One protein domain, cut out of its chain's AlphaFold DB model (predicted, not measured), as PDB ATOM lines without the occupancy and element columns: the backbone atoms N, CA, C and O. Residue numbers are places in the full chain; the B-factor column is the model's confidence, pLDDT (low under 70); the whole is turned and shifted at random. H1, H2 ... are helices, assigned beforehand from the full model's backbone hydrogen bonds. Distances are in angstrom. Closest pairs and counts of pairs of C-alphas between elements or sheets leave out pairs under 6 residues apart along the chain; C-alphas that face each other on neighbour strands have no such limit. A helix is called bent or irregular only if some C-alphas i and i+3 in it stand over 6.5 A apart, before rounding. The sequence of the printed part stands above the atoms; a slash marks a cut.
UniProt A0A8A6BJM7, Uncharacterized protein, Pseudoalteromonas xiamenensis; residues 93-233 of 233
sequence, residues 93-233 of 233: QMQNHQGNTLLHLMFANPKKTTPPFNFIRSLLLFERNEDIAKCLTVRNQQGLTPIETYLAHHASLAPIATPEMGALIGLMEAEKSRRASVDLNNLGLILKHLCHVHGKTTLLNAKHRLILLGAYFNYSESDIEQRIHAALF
ATOM      1  N   GLN A  93      76.883 108.683 102.379       91.69
ATOM      2  CA  GLN A  93      77.871 109.743 102.142       91.69
ATOM      3  C   GLN A  93      77.488 111.087 102.782       91.69
ATOM      4  O   GLN A  93      78.252 112.043 102.662       91.69
ATOM      5  N   MET A  94      76.339 111.182 103.464       91.56
ATOM      6  CA  MET A  94      75.950 112.403 104.172       91.56
ATOM      7  C   MET A  94      77.030 112.784 105.189       91.56
ATOM      8  O   MET A  94      77.523 111.941 105.941       91.56
ATOM      9  N   GLN A  95      77.387 114.065 105.209       92.44
ATOM     10  CA  GLN A  95      78.402 114.616 106.097       92.44
ATOM     11  C   GLN A  95      77.758 115.508 107.155       92.44
ATOM     12  O   GLN A  95      76.828 116.263 106.874       92.44
ATOM     13  N   ASN A  96      78.270 115.449 108.383       91.44
ATOM     14  CA  ASN A  96      77.911 116.423 109.411       91.44
ATOM     15  C   ASN A  96      78.642 117.766 109.182       91.44
ATOM     16  O   ASN A  96      79.431 117.914 108.249       91.44
ATOM     17  N   HIS A  97      78.453 118.735 110.082       91.06
ATOM     18  CA  HIS A  97      79.112 120.049 110.000       91.06
ATOM     19  C   HIS A  97      80.651 120.016 110.007       91.06
ATOM     20  O   HIS A  97      81.257 121.028 109.679       91.06
ATOM     21  N   GLN A  98      81.279 118.893 110.377       92.25
ATOM     22  CA  GLN A  98      82.733 118.686 110.351       92.25
ATOM     23  C   GLN A  98      83.206 117.930 109.094       92.25
ATOM     24  O   GLN A  98      84.375 117.558 108.982       92.25
ATOM     25  N   GLY A  99      82.309 117.643 108.147       94.00
ATOM     26  CA  GLY A  99      82.612 116.801 106.990       94.00
ATOM     27  C   GLY A  99      82.667 115.300 107.314       94.00
ATOM     28  O   GLY A  99      83.021 114.501 106.452       94.00
ATOM     29  N   ASN A 100      82.351 114.878 108.540       95.19
ATOM     30  CA  ASN A 100      82.412 113.466 108.909       95.19
ATOM     31  C   ASN A 100      81.167 112.734 108.399       95.19
ATOM     32  O   ASN A 100      80.044 113.118 108.733       95.19
ATOM     33  N   THR A 101      81.376 111.663 107.632       95.31
ATOM     34  CA  THR A 101      80.331 110.668 107.342       95.31
ATOM     35  C   THR A 101      80.128 109.733 108.531       95.31
ATOM     36  O   THR A 101      80.931 109.715 109.470       95.31
ATOM     37  N   LEU A 102      79.095 108.890 108.483       94.06
ATOM     38  CA  LEU A 102      78.860 107.901 109.534       94.06
ATOM     39  C   LEU A 102      80.044 106.939 109.725       94.06
ATOM     40  O   LEU A 102      80.385 106.629 110.863       94.06
ATOM     41  N   LEU A 103      80.740 106.549 108.648       95.81
ATOM     42  CA  LEU A 103      81.935 105.705 108.765       95.81
ATOM     43  C   LEU A 103      83.072 106.410 109.514       95.81
ATOM     44  O   LEU A 103      83.719 105.768 110.332       95.81
ATOM     45  N   HIS A 104      83.276 107.720 109.316       96.44
ATOM     46  CA  HIS A 104      84.253 108.482 110.109       96.44
ATOM     47  C   HIS A 104      83.921 108.399 111.605       96.44
ATOM     48  O   HIS A 104      84.793 108.126 112.428       96.44
ATOM     49  N   LEU A 105      82.645 108.605 111.948       94.44
ATOM     50  CA  LEU A 105      82.175 108.593 113.333       94.44
ATOM     51  C   LEU A 105      82.272 107.196 113.964       94.44
ATOM     52  O   LEU A 105      82.696 107.079 115.111       94.44
ATOM     53  N   MET A 106      81.917 106.141 113.224       94.06
ATOM     54  CA  MET A 106      82.022 104.748 113.678       94.06
ATOM     55  C   MET A 106      83.474 104.342 113.926       94.06
ATOM     56  O   MET A 106      83.787 103.720 114.940       94.06
ATOM     57  N   PHE A 107      84.367 104.708 113.009       94.88
ATOM     58  CA  PHE A 107      85.775 104.321 113.038       94.88
ATOM     59  C   PHE A 107      86.596 105.090 114.076       94.88
ATOM     60  O   PHE A 107      87.610 104.579 114.542       94.88
ATOM     61  N   ALA A 108      86.143 106.276 114.484       91.38
ATOM     62  CA  ALA A 108      86.762 107.068 115.543       91.38
ATOM     63  C   ALA A 108      86.020 106.994 116.888       91.38
ATOM     64  O   ALA A 108      86.327 107.771 117.790       91.38
ATOM     65  N   ASN A 109      85.022 106.113 117.037       89.75
ATOM     66  CA  ASN A 109      84.189 106.059 118.236       89.75
ATOM     67  C   ASN A 109      85.013 105.611 119.464       89.75
ATOM     68  O   ASN A 109      85.337 104.425 119.580       89.75
ATOM     69  N   PRO A 110      85.283 106.499 120.443       83.56
ATOM     70  CA  PRO A 110      86.146 106.175 121.580       83.56
ATOM     71  C   PRO A 110      85.493 105.200 122.566       83.56
ATOM     72  O   PRO A 110      86.169 104.652 123.433       83.56
ATOM     73  N   LYS A 111      84.172 104.988 122.467       83.12
ATOM     74  CA  LYS A 111      83.435 104.061 123.337       83.12
ATOM     75  C   LYS A 111      83.628 102.599 122.938       83.12
ATOM     76  O   LYS A 111      83.282 101.714 123.716       83.12
ATOM     77  N   LYS A 112      84.146 102.337 121.736       80.31
ATOM     78  CA  LYS A 112      84.413 100.986 121.240       80.31
ATOM     79  C   LYS A 112      85.902 100.705 121.313       80.31
ATOM     80  O   LYS A 112      86.721 101.521 120.915       80.31
ATOM     81  N   THR A 113      86.259  99.522 121.796       76.44
ATOM     82  CA  THR A 113      87.653  99.057 121.796       76.44
ATOM     83  C   THR A 113      88.147  98.788 120.375       76.44
ATOM     84  O   THR A 113      89.286  99.128 120.049       76.44
ATOM     85  N   THR A 114      87.262  98.274 119.519       83.06
ATOM     86  CA  THR A 114      87.514  98.004 118.102       83.06
ATOM     87  C   THR A 114      86.305  98.449 117.274       83.06
ATOM     88  O   THR A 114      85.178  98.111 117.645       83.06
ATOM     89  N   PRO A 115      86.500  99.209 116.181       90.50
ATOM     90  CA  PRO A 115      85.427  99.505 115.234       90.50
ATOM     91  C   PRO A 115      84.890  98.234 114.554       90.50
ATOM     92  O   PRO A 115      85.616  97.245 114.472       90.50
ATOM     93  N   PRO A 116      83.656  98.254 114.021       93.00
ATOM     94  CA  PRO A 116      83.012  97.076 113.436       93.00
ATOM     95  C   PRO A 116      83.491  96.817 111.994       93.00
ATOM     96  O   PRO A 116      82.702  96.825 111.047       93.00
ATOM     97  N   PHE A 117      84.801  96.643 111.783       95.50
ATOM     98  CA  PHE A 117      85.372  96.515 110.438       95.50
ATOM     99  C   PHE A 117      84.853  95.282 109.710       95.50
ATOM    100  O   PHE A 117      84.561  95.365 108.517       95.50
ATOM    101  N   ASN A 118      84.722  94.151 110.403       95.38
ATOM    102  CA  ASN A 118      84.226  92.910 109.807       95.38
ATOM    103  C   ASN A 118      82.796  93.059 109.281       95.38
ATOM    104  O   ASN A 118      82.497  92.700 108.139       95.38
ATOM    105  N   PHE A 119      81.934  93.688 110.069       94.44
ATOM    106  CA  PHE A 119      80.571  93.974 109.659       94.44
ATOM    107  C   PHE A 119      80.518  94.949 108.467       94.44
ATOM    108  O   PHE A 119      79.875  94.646 107.461       94.44
ATOM    109  N   ILE A 120      81.277  96.055 108.492       95.44
ATOM    110  CA  ILE A 120      81.342  96.986 107.347       95.44
ATOM    111  C   ILE A 120      81.909  96.307 106.091       95.44
ATOM    112  O   ILE A 120      81.398  96.512 104.990       95.44
ATOM    113  N   ARG A 121      82.929  95.451 106.231       95.25
ATOM    114  CA  ARG A 121      83.466  94.660 105.115       95.25
ATOM    115  C   ARG A 121      82.428  93.684 104.569       95.25
ATOM    116  O   ARG A 121      82.345  93.516 103.357       95.25
ATOM    117  N   SER A 122      81.635  93.060 105.432       94.25
ATOM    118  CA  SER A 122      80.562  92.158 105.010       94.25
ATOM    119  C   SER A 122      79.527  92.896 104.159       94.25
ATOM    120  O   SER A 122      79.158  92.406 103.095       94.25
ATOM    121  N   LEU A 123      79.146  94.116 104.554       92.38
ATOM    122  CA  LEU A 123      78.244  94.966 103.770       92.38
ATOM    123  C   LEU A 123      78.843  95.412 102.438       92.38
ATOM    124  O   LEU A 123      78.149  95.409 101.429       92.38
ATOM    125  N   LEU A 124      80.132  95.758 102.415       92.12
ATOM    126  CA  LEU A 124      80.848  96.085 101.180       92.12
ATOM    127  C   LEU A 124      80.815  94.918 100.174       92.12
ATOM    128  O   LEU A 124      80.652  95.132  98.973       92.12
ATOM    129  N   LEU A 125      81.000  93.686 100.660       88.69
ATOM    130  CA  LEU A 125      81.024  92.482  99.826       88.69
ATOM    131  C   LEU A 125      79.622  92.038  99.388       88.69
ATOM    132  O   LEU A 125      79.480  91.448  98.314       88.69
ATOM    133  N   PHE A 126      78.596  92.329 100.188       82.62
ATOM    134  CA  PHE A 126      77.212  92.007  99.866       82.62
ATOM    135  C   PHE A 126      76.736  92.823  98.657       82.62
ATOM    136  O   PHE A 126      76.805  94.050  98.660       82.62
ATOM    137  N   GLU A 127      76.310  92.130  97.595       71.44
ATOM    138  CA  GLU A 127      75.833  92.712  96.325       71.44
ATOM    139  C   GLU A 127      76.751  93.780  95.695       71.44
ATOM    140  O   GLU A 127      76.309  94.563  94.859       71.44
ATOM    141  N   ARG A 128      78.046  93.792  96.052       67.50
ATOM    142  CA  ARG A 128      79.008  94.845  95.679       67.50
ATOM    143  C   ARG A 128      78.476  96.230  96.040       67.50
ATOM    144  O   ARG A 128      78.228  97.056  95.164       67.50
ATOM    145  N   ASN A 129      78.299  96.487  97.332       81.19
ATOM    146  CA  ASN A 129      77.773  97.764  97.787       81.19
ATOM    147  C   ASN A 129      78.715  98.936  97.444       81.19
ATOM    148  O   ASN A 129      79.655  99.270  98.171       81.19
ATOM    149  N   GLU A 130      78.435  99.573  96.310       86.12
ATOM    150  CA  GLU A 130      79.192 100.701  95.774       86.12
ATOM    151  C   GLU A 130      79.154 101.920  96.702       86.12
ATOM    152  O   GLU A 130      80.093 102.716  96.712       86.12
ATOM    153  N   ASP A 131      78.100 102.071  97.502       89.06
ATOM    154  CA  ASP A 131      77.909 103.245  98.353       89.06
ATOM    155  C   ASP A 131      78.813 103.217  99.586       89.06
ATOM    156  O   ASP A 131      79.392 104.250  99.932       89.06
ATOM    157  N   ILE A 132      79.025 102.045 100.196       92.88
ATOM    158  CA  ILE A 132      80.057 101.873 101.230       92.88
ATOM    159  C   ILE A 132      81.432 102.184 100.646       92.88
ATOM    160  O   ILE A 132      82.209 102.931 101.241       92.88
ATOM    161  N   ALA A 133      81.720 101.664  99.453       91.56
ATOM    162  CA  ALA A 133      83.016 101.850  98.820       91.56
ATOM    163  C   ALA A 133      83.303 103.323  98.468       91.56
ATOM    164  O   ALA A 133      84.432 103.782  98.635       91.56
ATOM    165  N   LYS A 134      82.286 104.079  98.033       92.38
ATOM    166  CA  LYS A 134      82.366 105.540  97.856       92.38
ATOM    167  C   LYS A 134      82.512 106.262  99.194       92.38
ATOM    168  O   LYS A 134      83.325 107.168  99.310       92.38
ATOM    169  N   CYS A 135      81.769 105.855 100.222       94.00
ATOM    170  CA  CYS A 135      81.857 106.476 101.545       94.00
ATOM    171  C   CYS A 135      83.268 106.355 102.155       94.00
ATOM    172  O   CYS A 135      83.737 107.296 102.794       94.00
ATOM    173  N   LEU A 136      83.978 105.250 101.895       95.25
ATOM    174  CA  LEU A 136      85.373 105.061 102.315       95.25
ATOM    175  C   LEU A 136      86.351 106.077 101.704       95.25
ATOM    176  O   LEU A 136      87.417 106.284 102.276       95.25
ATOM    177  N   THR A 137      86.024 106.715 100.575       94.69
ATOM    178  CA  THR A 137      86.909 107.700  99.926       94.69
ATOM    179  C   THR A 137      86.556 109.151 100.260       94.69
ATOM    180  O   THR A 137      87.323 110.054  99.918       94.69
ATOM    181  N   VAL A 138      85.426 109.395 100.934       95.00
ATOM    182  CA  VAL A 138      85.001 110.743 101.334       95.00
ATOM    183  C   VAL A 138      85.996 111.312 102.338       95.00
ATOM    184  O   VAL A 138      86.313 110.661 103.328       95.00
ATOM    185  N   ARG A 139      86.459 112.543 102.107       94.88
ATOM    186  CA  ARG A 139      87.324 113.272 103.041       94.88
ATOM    187  C   ARG A 139      86.502 114.230 103.898       94.88
ATOM    188  O   ARG A 139      85.645 114.948 103.379       94.88
ATOM    189  N   ASN A 140      86.777 114.258 105.198       95.69
ATOM    190  CA  ASN A 140      86.212 115.250 106.110       95.69
ATOM    191  C   ASN A 140      86.910 116.620 105.980       95.69
ATOM    192  O   ASN A 140      87.800 116.807 105.150       95.69
ATOM    193  N   GLN A 141      86.538 117.595 106.819       95.31
ATOM    194  CA  GLN A 141      87.154 118.932 106.796       95.31
ATOM    195  C   GLN A 141      88.639 118.949 107.188       95.31
ATOM    196  O   GLN A 141      89.335 119.908 106.867       95.31
ATOM    197  N   GLN A 142      89.139 117.906 107.859       93.56
ATOM    198  CA  GLN A 142      90.572 117.728 108.128       93.56
ATOM    199  C   GLN A 142      91.308 117.090 106.941       93.56
ATOM    200  O   GLN A 142      92.506 116.837 107.030       93.56
ATOM    201  N   GLY A 143      90.602 116.799 105.846       94.12
ATOM    202  CA  GLY A 143      91.157 116.099 104.698       94.12
ATOM    203  C   GLY A 143      91.389 114.611 104.949       94.12
ATOM    204  O   GLY A 143      92.090 113.996 104.154       94.12
ATOM    205  N   LEU A 144      90.827 114.015 106.005       95.56
ATOM    206  CA  LEU A 144      91.006 112.597 106.340       95.56
ATOM    207  C   LEU A 144      89.845 111.758 105.799       95.56
ATOM    208  O   LEU A 144      88.698 112.188 105.889       95.56
ATOM    209  N   THR A 145      90.132 110.562 105.284       96.19
ATOM    210  CA  THR A 145      89.115 109.527 105.005       96.19
ATOM    211  C   THR A 145      88.651 108.829 106.294       96.19
ATOM    212  O   THR A 145      89.275 109.017 107.347       96.19
ATOM    213  N   PRO A 146      87.604 107.975 106.278       96.62
ATOM    214  CA  PRO A 146      87.213 107.206 107.459       96.62
ATOM    215  C   PRO A 146      88.356 106.362 108.035       96.62
ATOM    216  O   PRO A 146      88.544 106.324 109.251       96.62
ATOM    217  N   ILE A 147      89.149 105.707 107.178       96.44
ATOM    218  CA  ILE A 147      90.274 104.875 107.624       96.44
ATOM    219  C   ILE A 147      91.399 105.747 108.185       96.44
ATOM    220  O   ILE A 147      91.931 105.439 109.250       96.44
ATOM    221  N   GLU A 148      91.735 106.860 107.532       96.12
ATOM    222  CA  GLU A 148      92.718 107.811 108.073       96.12
ATOM    223  C   GLU A 148      92.257 108.373 109.425       96.12
ATOM    224  O   GLU A 148      93.063 108.518 110.342       96.12
ATOM    225  N   THR A 149      90.952 108.596 109.593       95.75
ATOM    226  CA  THR A 149      90.351 109.037 110.859       95.75
ATOM    227  C   THR A 149      90.510 107.978 111.956       95.75
ATOM    228  O   THR A 149      90.884 108.331 113.072       95.75
ATOM    229  N   TYR A 150      90.327 106.684 111.657       95.69
ATOM    230  CA  TYR A 150      90.667 105.599 112.597       95.69
ATOM    231  C   TYR A 150      92.153 105.592 112.966       95.69
ATOM    232  O   TYR A 150      92.523 105.426 114.134       95.69
ATOM    233  N   LEU A 151      93.022 105.744 111.964       94.88
ATOM    234  CA  LEU A 151      94.467 105.722 112.167       94.88
ATOM    235  C   LEU A 151      94.931 106.890 113.043       94.88
ATOM    236  O   LEU A 151      95.834 106.692 113.854       94.88
ATOM    237  N   ALA A 152      94.287 108.049 112.903       93.62
ATOM    238  CA  ALA A 152      94.566 109.273 113.644       93.62
ATOM    239  C   ALA A 152      93.984 109.283 115.062       93.62
ATOM    240  O   ALA A 152      94.695 109.602 116.008       93.62
ATOM    241  N   HIS A 153      92.697 108.961 115.199       91.56
ATOM    242  CA  HIS A 153      91.900 109.365 116.365       91.56
ATOM    243  C   HIS A 153      91.412 108.197 117.226       91.56
ATOM    244  O   HIS A 153      90.885 108.425 118.315       91.56
ATOM    245  N   HIS A 154      91.565 106.943 116.784       88.06
ATOM    246  CA  HIS A 154      91.122 105.804 117.594       88.06
ATOM    247  C   HIS A 154      92.005 105.628 118.829       88.06
ATOM    248  O   HIS A 154      93.178 105.272 118.712       88.06
ATOM    249  N   ALA A 155      91.413 105.818 120.009       80.00
ATOM    250  CA  ALA A 155      92.126 105.959 121.280       80.00
ATOM    251  C   ALA A 155      92.951 104.729 121.702       80.00
ATOM    252  O   ALA A 155      93.912 104.853 122.461       80.00
ATOM    253  N   SER A 156      92.574 103.530 121.249       85.69
ATOM    254  CA  SER A 156      93.257 102.296 121.640       85.69
ATOM    255  C   SER A 156      94.488 102.029 120.773       85.69
ATOM    256  O   SER A 156      94.396 101.890 119.550       85.69
ATOM    257  N   LEU A 157      95.645 101.874 121.420       87.81
ATOM    258  CA  LEU A 157      96.864 101.335 120.804       87.81
ATOM    259  C   LEU A 157      96.975  99.809 120.941       87.81
ATOM    260  O   LEU A 157      97.954  99.223 120.476       87.81
ATOM    261  N   ALA A 158      95.993  99.163 121.578       87.00
ATOM    262  CA  ALA A 158      95.983  97.717 121.715       87.00
ATOM    263  C   ALA A 158      95.876  97.039 120.335       87.00
ATOM    264  O   ALA A 158      95.257  97.593 119.418       87.00
ATOM    265  N   PRO A 159      96.455  95.837 120.172       87.00
ATOM    266  CA  PRO A 159      96.250  95.042 118.971       87.00
ATOM    267  C   PRO A 159      94.761  94.786 118.724       87.00
ATOM    268  O   PRO A 159      94.017  94.495 119.663       87.00
ATOM    269  N   ILE A 160      94.332  94.868 117.465       89.19
ATOM    270  CA  ILE A 160      92.980  94.442 117.086       89.19
ATOM    271  C   ILE A 160      92.973  92.932 116.848       89.19
ATOM    272  O   ILE A 160      93.986  92.342 116.472       89.19
ATOM    273  N   ALA A 161      91.829  92.294 117.085       90.00
ATOM    274  CA  ALA A 161      91.683  90.864 116.850       90.00
ATOM    275  C   ALA A 161      91.897  90.527 115.364       90.00
ATOM    276  O   ALA A 161      91.502  91.295 114.485       90.00
ATOM    277  N   THR A 162      92.468  89.356 115.074       89.06
ATOM    278  CA  THR A 162      92.799  88.918 113.706       89.06
ATOM    279  C   THR A 162      91.647  89.055 112.698       89.06
ATOM    280  O   THR A 162      91.909  89.533 111.592       89.06
ATOM    281  N   PRO A 163      90.380  88.712 113.028       91.12
ATOM    282  CA  PRO A 163      89.268  88.907 112.095       91.12
ATOM    283  C   PRO A 163      89.042  90.380 111.726       91.12
ATOM    284  O   PRO A 163      88.873  90.702 110.552       91.12
ATOM    285  N   GLU A 164      89.118  91.282 112.708       93.06
ATOM    286  CA  GLU A 164      88.976  92.727 112.496       93.06
ATOM    287  C   GLU A 164      90.170  93.310 111.735       93.06
ATOM    288  O   GLU A 164      89.994  94.173 110.880       93.06
ATOM    289  N   MET A 165      91.379  92.791 111.973       92.12
ATOM    290  CA  MET A 165      92.576  93.166 111.214       92.12
ATOM    291  C   MET A 165      92.440  92.807 109.736       92.12
ATOM    292  O   MET A 165      92.628  93.656 108.864       92.12
ATOM    293  N   GLY A 166      92.060  91.560 109.447       93.81
ATOM    294  CA  GLY A 166      91.812  91.125 108.076       93.81
ATOM    295  C   GLY A 166      90.702  91.942 107.417       93.81
ATOM    296  O   GLY A 166      90.785  92.255 106.229       93.81
ATOM    297  N   ALA A 167      89.669  92.317 108.175       96.31
ATOM    298  CA  ALA A 167      88.600  93.164 107.675       96.31
ATOM    299  C   ALA A 167      89.064  94.585 107.341       96.31
ATOM    300  O   ALA A 167      88.792  95.061 106.238       96.31
ATOM    301  N   LEU A 168      89.815  95.220 108.239       96.06
ATOM    302  CA  LEU A 168      90.393  96.541 108.025       96.06
ATOM    303  C   LEU A 168      91.293  96.569 106.785       96.06
ATOM    304  O   LEU A 168      91.136  97.461 105.957       96.06
ATOM    305  N   ILE A 169      92.173  95.577 106.603       94.88
ATOM    306  CA  ILE A 169      93.020  95.481 105.401       94.88
ATOM    307  C   ILE A 169      92.157  95.415 104.131       94.88
ATOM    308  O   ILE A 169      92.400  96.165 103.189       94.88
ATOM    309  N   GLY A 170      91.095  94.604 104.126       94.75
ATOM    310  CA  GLY A 170      90.171  94.539 102.987       94.75
ATOM    311  C   GLY A 170      89.458  95.869 102.702       94.75
ATOM    312  O   GLY A 170      89.258  96.229 101.543       94.75
ATOM    313  N   LEU A 171      89.113  96.637 103.740       96.19
ATOM    314  CA  LEU A 171      88.546  97.982 103.579       96.19
ATOM    315  C   LEU A 171      89.584  98.980 103.041       96.19
ATOM    316  O   LEU A 171      89.247  99.802 102.189       96.19
ATOM    317  N   MET A 172      90.844  98.887 103.481       95.25
ATOM    318  CA  MET A 172      91.951  99.688 102.941       95.25
ATOM    319  C   MET A 172      92.169  99.414 101.453       95.25
ATOM    320  O   MET A 172      92.383 100.348 100.683       95.25
ATOM    321  N   GLU A 173      92.113  98.150 101.033       93.00
ATOM    322  CA  GLU A 173      92.217  97.760  99.623       93.00
ATOM    323  C   GLU A 173      91.046  98.305  98.801       93.00
ATOM    324  O   GLU A 173      91.256  98.877  97.730       93.00
ATOM    325  N   ALA A 174      89.822  98.200  99.325       93.44
ATOM    326  CA  ALA A 174      88.631  98.740  98.680       93.44
ATOM    327  C   ALA A 174      88.715 100.261  98.487       93.44
ATOM    328  O   ALA A 174      88.466 100.752  97.385       93.44
ATOM    329  N   GLU A 175      89.138 100.999  99.517       94.12
ATOM    330  CA  GLU A 175      89.407 102.434  99.415       94.12
ATOM    331  C   GLU A 175      90.500 102.721  98.368       94.12
ATOM    332  O   GLU A 175      90.297 103.529  97.456       94.12
ATOM    333  N   LYS A 176      91.650 102.034  98.462       90.50
ATOM    334  CA  LYS A 176      92.799 102.201  97.551       90.50
ATOM    335  C   LYS A 176      92.423 101.950  96.091       90.50
ATOM    336  O   LYS A 176      92.895 102.682  95.232       90.50
ATOM    337  N   SER A 177      91.555 100.977  95.816       89.44
ATOM    338  CA  SER A 177      91.110 100.647  94.453       89.44
ATOM    339  C   SER A 177      90.300 101.759  93.770       89.44
ATOM    340  O   SER A 177      90.152 101.750  92.550       89.44
ATOM    341  N   ARG A 178      89.772 102.714  94.548       87.12
ATOM    342  CA  ARG A 178      88.847 103.759  94.075       87.12
ATOM    343  C   ARG A 178      89.412 105.166  94.137       87.12
ATOM    344  O   ARG A 178      88.849 106.073  93.529       87.12
ATOM    345  N   ARG A 179      90.505 105.367  94.869       81.75
ATOM    346  CA  ARG A 179      91.197 106.655  94.933       81.75
ATOM    347  C   ARG A 179      92.375 106.679  93.970       81.75
ATOM    348  O   ARG A 179      93.062 105.681  93.795       81.75
ATOM    349  N   ALA A 180      92.645 107.850  93.400       70.00
ATOM    350  CA  ALA A 180      93.787 108.041  92.510       70.00
ATOM    351  C   ALA A 180      95.135 107.915  93.247       70.00
ATOM    352  O   ALA A 180      96.084 107.356  92.703       70.00
ATOM    353  N   SER A 181      95.228 108.409  94.488       72.31
ATOM    354  CA  SER A 181      96.448 108.332  95.299       72.31
ATOM    355  C   SER A 181      96.180 108.530  96.795       72.31
ATOM    356  O   SER A 181      95.168 109.107  97.200       72.31
ATOM    357  N   VAL A 182      97.112 108.050  97.623       81.25
ATOM    358  CA  VAL A 182      97.172 108.341  99.065       81.25
ATOM    359  C   VAL A 182      97.733 109.745  99.264       81.25
ATOM    360  O   VAL A 182      98.721 110.089  98.618       81.25
ATOM    361  N   ASP A 183      97.147 110.545 100.156       84.38
ATOM    362  CA  ASP A 183      97.763 111.817 100.545       84.38
ATOM    363  C   ASP A 183      98.835 111.548 101.604       84.38
ATOM    364  O   ASP A 183      98.544 111.301 102.774       84.38
ATOM    365  N   LEU A 184     100.097 111.551 101.181       84.56
ATOM    366  CA  LEU A 184     101.223 111.257 102.066       84.56
ATOM    367  C   LEU A 184     101.436 112.335 103.139       84.56
ATOM    368  O   LEU A 184     102.063 112.046 104.160       84.56
ATOM    369  N   ASN A 185     100.890 113.545 102.960       87.94
ATOM    370  CA  ASN A 185     100.964 114.588 103.985       87.94
ATOM    371  C   ASN A 185     100.162 114.196 105.233       87.94
ATOM    372  O   ASN A 185     100.566 114.526 106.354       87.94
ATOM    373  N   ASN A 186      99.087 113.418 105.061       92.50
ATOM    374  CA  ASN A 186      98.267 112.943 106.172       92.50
ATOM    375  C   ASN A 186      99.066 112.064 107.134       92.50
ATOM    376  O   ASN A 186      98.854 112.161 108.339       92.50
ATOM    377  N   LEU A 187     100.041 111.280 106.656       93.94
ATOM    378  CA  LEU A 187     100.894 110.489 107.546       93.94
ATOM    379  C   LEU A 187     101.631 111.385 108.551       93.94
ATOM    380  O   LEU A 187     101.643 111.088 109.743       93.94
ATOM    381  N   GLY A 188     102.222 112.492 108.092       92.06
ATOM    382  CA  GLY A 188     102.940 113.421 108.969       92.06
ATOM    383  C   GLY A 188     102.027 114.045 110.028       92.06
ATOM    384  O   GLY A 188     102.377 114.074 111.210       92.06
ATOM    385  N   LEU A 189     100.832 114.481 109.618       92.44
ATOM    386  CA  LEU A 189      99.824 115.048 110.522       92.44
ATOM    387  C   LEU A 189      99.350 114.025 111.563       92.44
ATOM    388  O   LEU A 189      99.287 114.341 112.753       92.44
ATOM    389  N   ILE A 190      99.085 112.791 111.130       94.88
ATOM    390  CA  ILE A 190      98.671 111.681 111.995       94.88
ATOM    391  C   ILE A 190      99.763 111.353 113.011       94.88
ATOM    392  O   ILE A 190      99.485 111.289 114.205       94.88
ATOM    393  N   LEU A 191     101.013 111.190 112.571       94.12
ATOM    394  CA  LEU A 191     102.124 110.880 113.474       94.12
ATOM    395  C   LEU A 191     102.343 111.989 114.504       94.12
ATOM    396  O   LEU A 191     102.526 111.690 115.686       94.12
ATOM    397  N   LYS A 192     102.269 113.258 114.084       92.12
ATOM    398  CA  LYS A 192     102.364 114.408 114.993       92.12
ATOM    399  C   LYS A 192     101.249 114.382 116.038       92.12
ATOM    400  O   LYS A 192     101.524 114.569 117.224       92.12
ATOM    401  N   HIS A 193     100.013 114.106 115.620       92.81
ATOM    402  CA  HIS A 193      98.873 113.987 116.526       92.81
ATOM    403  C   HIS A 193      99.032 112.817 117.511       92.81
ATOM    404  O   HIS A 193      98.933 113.015 118.719       92.81
ATOM    405  N   LEU A 194      99.368 111.618 117.029       93.25
ATOM    406  CA  LEU A 194      99.557 110.436 117.876       93.25
ATOM    407  C   LEU A 194     100.707 110.614 118.877       93.25
ATOM    408  O   LEU A 194     100.582 110.214 120.035       93.25
ATOM    409  N   CYS A 195     101.810 111.250 118.464       92.75
ATOM    410  CA  CYS A 195     102.913 111.584 119.365       92.75
ATOM    411  C   CYS A 195     102.478 112.564 120.458       92.75
ATOM    412  O   CYS A 195     102.918 112.426 121.597       92.75
ATOM    413  N   HIS A 196     101.620 113.531 120.124       91.81
ATOM    414  CA  HIS A 196     101.064 114.471 121.093       91.81
ATOM    415  C   HIS A 196     100.134 113.781 122.103       91.81
ATOM    416  O   HIS A 196     100.237 114.049 123.295       91.81
ATOM    417  N   VAL A 197      99.267 112.872 121.644       91.69
ATOM    418  CA  VAL A 197      98.264 112.202 122.494       91.69
ATOM    419  C   VAL A 197      98.869 111.104 123.374       91.69
ATOM    420  O   VAL A 197      98.556 111.026 124.560       91.69
ATOM    421  N   HIS A 198      99.727 110.244 122.819       91.69
ATOM    422  CA  HIS A 198     100.228 109.053 123.521       91.69
ATOM    423  C   HIS A 198     101.668 109.181 124.020       91.69
ATOM    424  O   HIS A 198     102.120 108.373 124.837       91.69
ATOM    425  N   GLY A 199     102.407 110.171 123.522       91.62
ATOM    426  CA  GLY A 199     103.849 110.247 123.692       91.62
ATOM    427  C   GLY A 199     104.597 109.306 122.745       91.62
ATOM    428  O   GLY A 199     104.155 108.206 122.401       91.62
ATOM    429  N   LYS A 200     105.789 109.742 122.341       91.06
ATOM    430  CA  LYS A 200     106.653 109.046 121.382       91.06
ATOM    431  C   LYS A 200     106.988 107.612 121.797       91.06
ATOM    432  O   LYS A 200     106.830 106.694 121.002       91.06
ATOM    433  N   THR A 201     107.433 107.415 123.038       91.88
ATOM    434  CA  THR A 201     107.850 106.099 123.544       91.88
ATOM    435  C   THR A 201     106.701 105.095 123.513       91.88
ATOM    436  O   THR A 201     106.878 103.967 123.063       91.88
ATOM    437  N   THR A 202     105.504 105.512 123.930       93.56
ATOM    438  CA  THR A 202     104.301 104.672 123.895       93.56
ATOM    439  C   THR A 202     103.949 104.273 122.465       93.56
ATOM    440  O   THR A 202     103.674 103.102 122.208       93.56
ATOM    441  N   LEU A 203     103.997 105.224 121.527       92.56
ATOM    442  CA  LEU A 203     103.685 104.967 120.122       92.56
ATOM    443  C   LEU A 203     104.703 104.026 119.460       92.56
ATOM    444  O   LEU A 203     104.300 103.111 118.752       92.56
ATOM    445  N   LEU A 204     106.002 104.203 119.727       93.19
ATOM    446  CA  LEU A 204     107.061 103.316 119.215       93.19
ATOM    447  C   LEU A 204     106.915 101.875 119.731       93.19
ATOM    448  O   LEU A 204     107.228 100.921 119.020       93.19
ATOM    449  N   ASN A 205     106.384 101.701 120.943       93.31
ATOM    450  CA  ASN A 205     106.095 100.378 121.499       93.31
ATOM    451  C   ASN A 205     104.799  99.760 120.942       93.31
ATOM    452  O   ASN A 205     104.586  98.553 121.062       93.31
ATOM    453  N   ALA A 206     103.933 100.550 120.300       92.69
ATOM    454  CA  ALA A 206     102.674 100.095 119.717       92.69
ATOM    455  C   ALA A 206     102.873  99.522 118.303       92.69
ATOM    456  O   ALA A 206     102.308 100.016 117.326       92.69
ATOM    457  N   LYS A 207     103.653  98.439 118.196       91.00
ATOM    458  CA  LYS A 207     104.054  97.793 116.928       91.00
ATOM    459  C   LYS A 207     102.899  97.564 115.955       91.00
ATOM    460  O   LYS A 207     102.999  97.872 114.773       91.00
ATOM    461  N   HIS A 208     101.755  97.121 116.468       90.50
ATOM    462  CA  HIS A 208     100.551  96.917 115.668       90.50
ATOM    463  C   HIS A 208     100.069  98.199 114.956       90.50
ATOM    464  O   HIS A 208      99.705  98.165 113.781       90.50
ATOM    465  N   ARG A 209     100.112  99.353 115.636       92.50
ATOM    466  CA  ARG A 209      99.746 100.649 115.048       92.50
ATOM    467  C   ARG A 209     100.747 101.074 113.970       92.50
ATOM    468  O   ARG A 209     100.323 101.591 112.940       92.50
ATOM    469  N   LEU A 210     102.042 100.829 114.183       93.88
ATOM    470  CA  LEU A 210     103.089 101.130 113.198       93.88
ATOM    471  C   LEU A 210     102.905 100.312 111.917       93.88
ATOM    472  O   LEU A 210     102.949 100.873 110.825       93.88
ATOM    473  N   ILE A 211     102.616  99.014 112.056       92.88
ATOM    474  CA  ILE A 211     102.330  98.116 110.928       92.88
ATOM    475  C   ILE A 211     101.108  98.602 110.146       92.88
ATOM    476  O   ILE A 211     101.153  98.652 108.921       92.88
ATOM    477  N   LEU A 212     100.032  99.002 110.830       94.06
ATOM    478  CA  LEU A 212      98.834  99.539 110.176       94.06
ATOM    479  C   LEU A 212      99.110 100.823 109.388       94.06
ATOM    480  O   LEU A 212      98.660 100.957 108.249       94.06
ATOM    481  N   LEU A 213      99.861 101.757 109.975       94.81
ATOM    482  CA  LEU A 213     100.273 102.988 109.297       94.81
ATOM    483  C   LEU A 213     101.153 102.674 108.081       94.81
ATOM    484  O   LEU A 213     100.910 103.203 106.997       94.81
ATOM    485  N   GLY A 214     102.122 101.771 108.238       94.06
ATOM    486  CA  GLY A 214     102.980 101.305 107.151       94.06
ATOM    487  C   GLY A 214     102.184 100.661 106.015       94.06
ATOM    488  O   GLY A 214     102.319 101.062 104.861       94.06
ATOM    489  N   ALA A 215     101.272  99.743 106.337       93.12
ATOM    490  CA  ALA A 215     100.407  99.082 105.364       93.12
ATOM    491  C   ALA A 215      99.494 100.072 104.622       93.12
ATOM    492  O   ALA A 215      99.288  99.956 103.409       93.12
ATOM    493  N   TYR A 216      98.953 101.076 105.316       95.06
ATOM    494  CA  TYR A 216      98.079 102.065 104.692       95.06
ATOM    495  C   TYR A 216      98.842 103.021 103.761       95.06
ATOM    496  O   TYR A 216      98.421 103.219 102.617       95.06
ATOM    497  N   PHE A 217      99.974 103.562 104.223       93.50
ATOM    498  CA  PHE A 217     100.775 104.566 103.511       93.50
ATOM    499  C   PHE A 217     101.909 103.985 102.644       93.50
ATOM    500  O   PHE A 217     102.635 104.750 102.016       93.50
ATOM    501  N   ASN A 218     102.029 102.657 102.562       91.75
ATOM    502  CA  ASN A 218     103.070 101.922 101.829       91.75
ATOM    503  C   ASN A 218     104.504 102.226 102.317       91.75
ATOM    504  O   ASN A 218     105.407 102.459 101.517       91.75
ATOM    505  N   TYR A 219     104.705 102.200 103.634       93.75
ATOM    506  CA  TYR A 219     106.008 102.345 104.293       93.75
ATOM    507  C   TYR A 219     106.358 101.092 105.099       93.75
ATOM    508  O   TYR A 219     105.467 100.392 105.587       93.75
ATOM    509  N   SER A 220     107.653 100.828 105.278       93.94
ATOM    510  CA  SER A 220     108.095  99.814 106.239       93.94
ATOM    511  C   SER A 220     107.869 100.296 107.676       93.94
ATOM    512  O   SER A 220     107.786 101.497 107.938       93.94
ATOM    513  N   GLU A 221     107.815  99.367 108.631       92.94
ATOM    514  CA  GLU A 221     107.756  99.714 110.056       92.94
ATOM    515  C   GLU A 221     108.916 100.641 110.457       92.94
ATOM    516  O   GLU A 221     108.689 101.668 111.095       92.94
ATOM    517  N   SER A 222     110.136 100.348 109.992       92.94
ATOM    518  CA  SER A 222     111.319 101.173 110.247       92.94
ATOM    519  C   SER A 222     111.198 102.592 109.691       92.94
ATOM    520  O   SER A 222     111.651 103.537 110.336       92.94
ATOM    521  N   ASP A 223     110.556 102.776 108.534       93.88
ATOM    522  CA  ASP A 223     110.324 104.116 107.978       93.88
ATOM    523  C   ASP A 223     109.352 104.915 108.856       93.88
ATOM    524  O   ASP A 223     109.543 106.115 109.075       93.88
ATOM    525  N   ILE A 224     108.308 104.260 109.378       95.31
ATOM    526  CA  ILE A 224     107.355 104.893 110.298       95.31
ATOM    527  C   ILE A 224     108.057 105.281 111.602       95.31
ATOM    528  O   ILE A 224     107.881 106.406 112.073       95.31
ATOM    529  N   GLU A 225     108.890 104.402 112.162       94.06
ATOM    530  CA  GLU A 225     109.677 104.701 113.363       94.06
ATOM    531  C   GLU A 225     110.596 105.903 113.150       94.06
ATOM    532  O   GLU A 225     110.564 106.850 113.938       94.06
ATOM    533  N   GLN A 226     111.365 105.927 112.059       92.94
ATOM    534  CA  GLN A 226     112.235 107.059 111.725       92.94
ATOM    535  C   GLN A 226     111.449 108.369 111.614       92.94
ATOM    536  O   GLN A 226     111.880 109.401 112.131       92.94
ATOM    537  N   ARG A 227     110.259 108.329 111.005       93.06
ATOM    538  CA  ARG A 227     109.367 109.493 110.924       93.06
ATOM    539  C   ARG A 227     108.852 109.920 112.289       93.06
ATOM    540  O   ARG A 227     108.819 111.113 112.545       93.06
ATOM    541  N   ILE A 228     108.516 108.996 113.187       92.25
ATOM    542  CA  ILE A 228     108.183 109.318 114.585       92.25
ATOM    543  C   ILE A 228     109.384 109.954 115.294       92.25
ATOM    544  O   ILE A 228     109.226 110.876 116.098       92.25
ATOM    545  N   HIS A 229     110.602 109.497 114.989       89.69
ATOM    546  CA  HIS A 229     111.807 110.130 115.506       89.69
ATOM    547  C   HIS A 229     111.985 111.565 115.002       89.69
ATOM    548  O   HIS A 229     112.379 112.412 115.806       89.69
ATOM    549  N   ALA A 230     111.644 111.816 113.738       85.31
ATOM    550  CA  ALA A 230     111.769 113.102 113.059       85.31
ATOM    551  C   ALA A 230     110.564 114.050 113.223       85.31
ATOM    552  O   ALA A 230     110.718 115.243 112.996       85.31
ATOM    553  N   ALA A 231     109.385 113.565 113.634       71.38
ATOM    554  CA  ALA A 231     108.120 114.318 113.703       71.38
ATOM    555  C   ALA A 231     108.093 115.459 114.746       71.38
ATOM    556  O   ALA A 231     107.043 116.052 114.996       71.38
ATOM    557  N   LEU A 232     109.237 115.773 115.354       55.94
ATOM    558  CA  LEU A 232     109.424 116.876 116.284       55.94
ATOM    559  C   LEU A 232     110.512 117.826 115.774       55.94
ATOM    560  O   LEU A 232     111.561 117.908 116.399       55.94
ATOM    561  N   PHE A 233     110.224 118.528 114.672       47.28
ATOM    562  CA  PHE A 233     110.690 119.891 114.376       47.28
ATOM    563  C   PHE A 233     109.613 120.614 113.558       47.28
ATOM    564  O   PHE A 233     109.209 120.071 112.505       47.28
TER     565      PHE A 233
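This is residues 93 to 233 of the 233 residues of an uncharacterized protein of Pseudoalteromonas xiamenensis (UniProt A0A8A6BJM7). Short helix H4 sits near the middle of a compact body, with H1 packed on it; H2, H3 and H5 form a group on one side, and H6, H7, H8 and H9 form another, their helices mostly crossing. The printed part has 141 residues with nine named helices, H1 to H9 in chain order, and no named strand; its class is all helix. The radius of gyration of the C-alphas is 14.5 A, and the spans are 44 by 32 by 30 A.

Find C-alpha 102 at (78.860, 107.901, 109.534), where H1, residues 102 to 107, begins. Next come H2, residues 117 to 128, 16.2 A long and irregular, with C-alphas 124 and 127 7.8 A apart, then H3, 130 to 135, and H4, 146 to 153. H5, 162 to 176, runs 20.9 A; H6, 184 to 198, runs 21.6 A. H7, 200 to 205, and H8, 207 to 217, lead to H9, 221 to 230, ending at C-alpha 230 (111.769, 113.102, 113.059).

H1 touches H4, closest at C-alphas 104 and 146, 4.2 A. H2 and H3 form a helical hairpin, closest at C-alphas 124 and 132, 5.8 A. H2 touches H5 with residues 117 to 121 alone, closest at C-alphas 118 and 167, 4.9 A. H4 touches H6, closest at C-alphas 152 and 190, 5.0 A. H7 touches H9 at a shallow tilt of 12 degrees, opposite ways. The hub H8 touches H9, about perpendicular at 87 degrees. O i to N i+4 pairs are within hydrogen-bond range throughout, except in H2, 6 of 8, and H6, 10 of 11.

The farthest C-alphas, of Glu 127 and Phe 233, are 47.7 A apart. The printed part has no cut and no long link. Residues 128, 232 and 233 have pLDDT under 70.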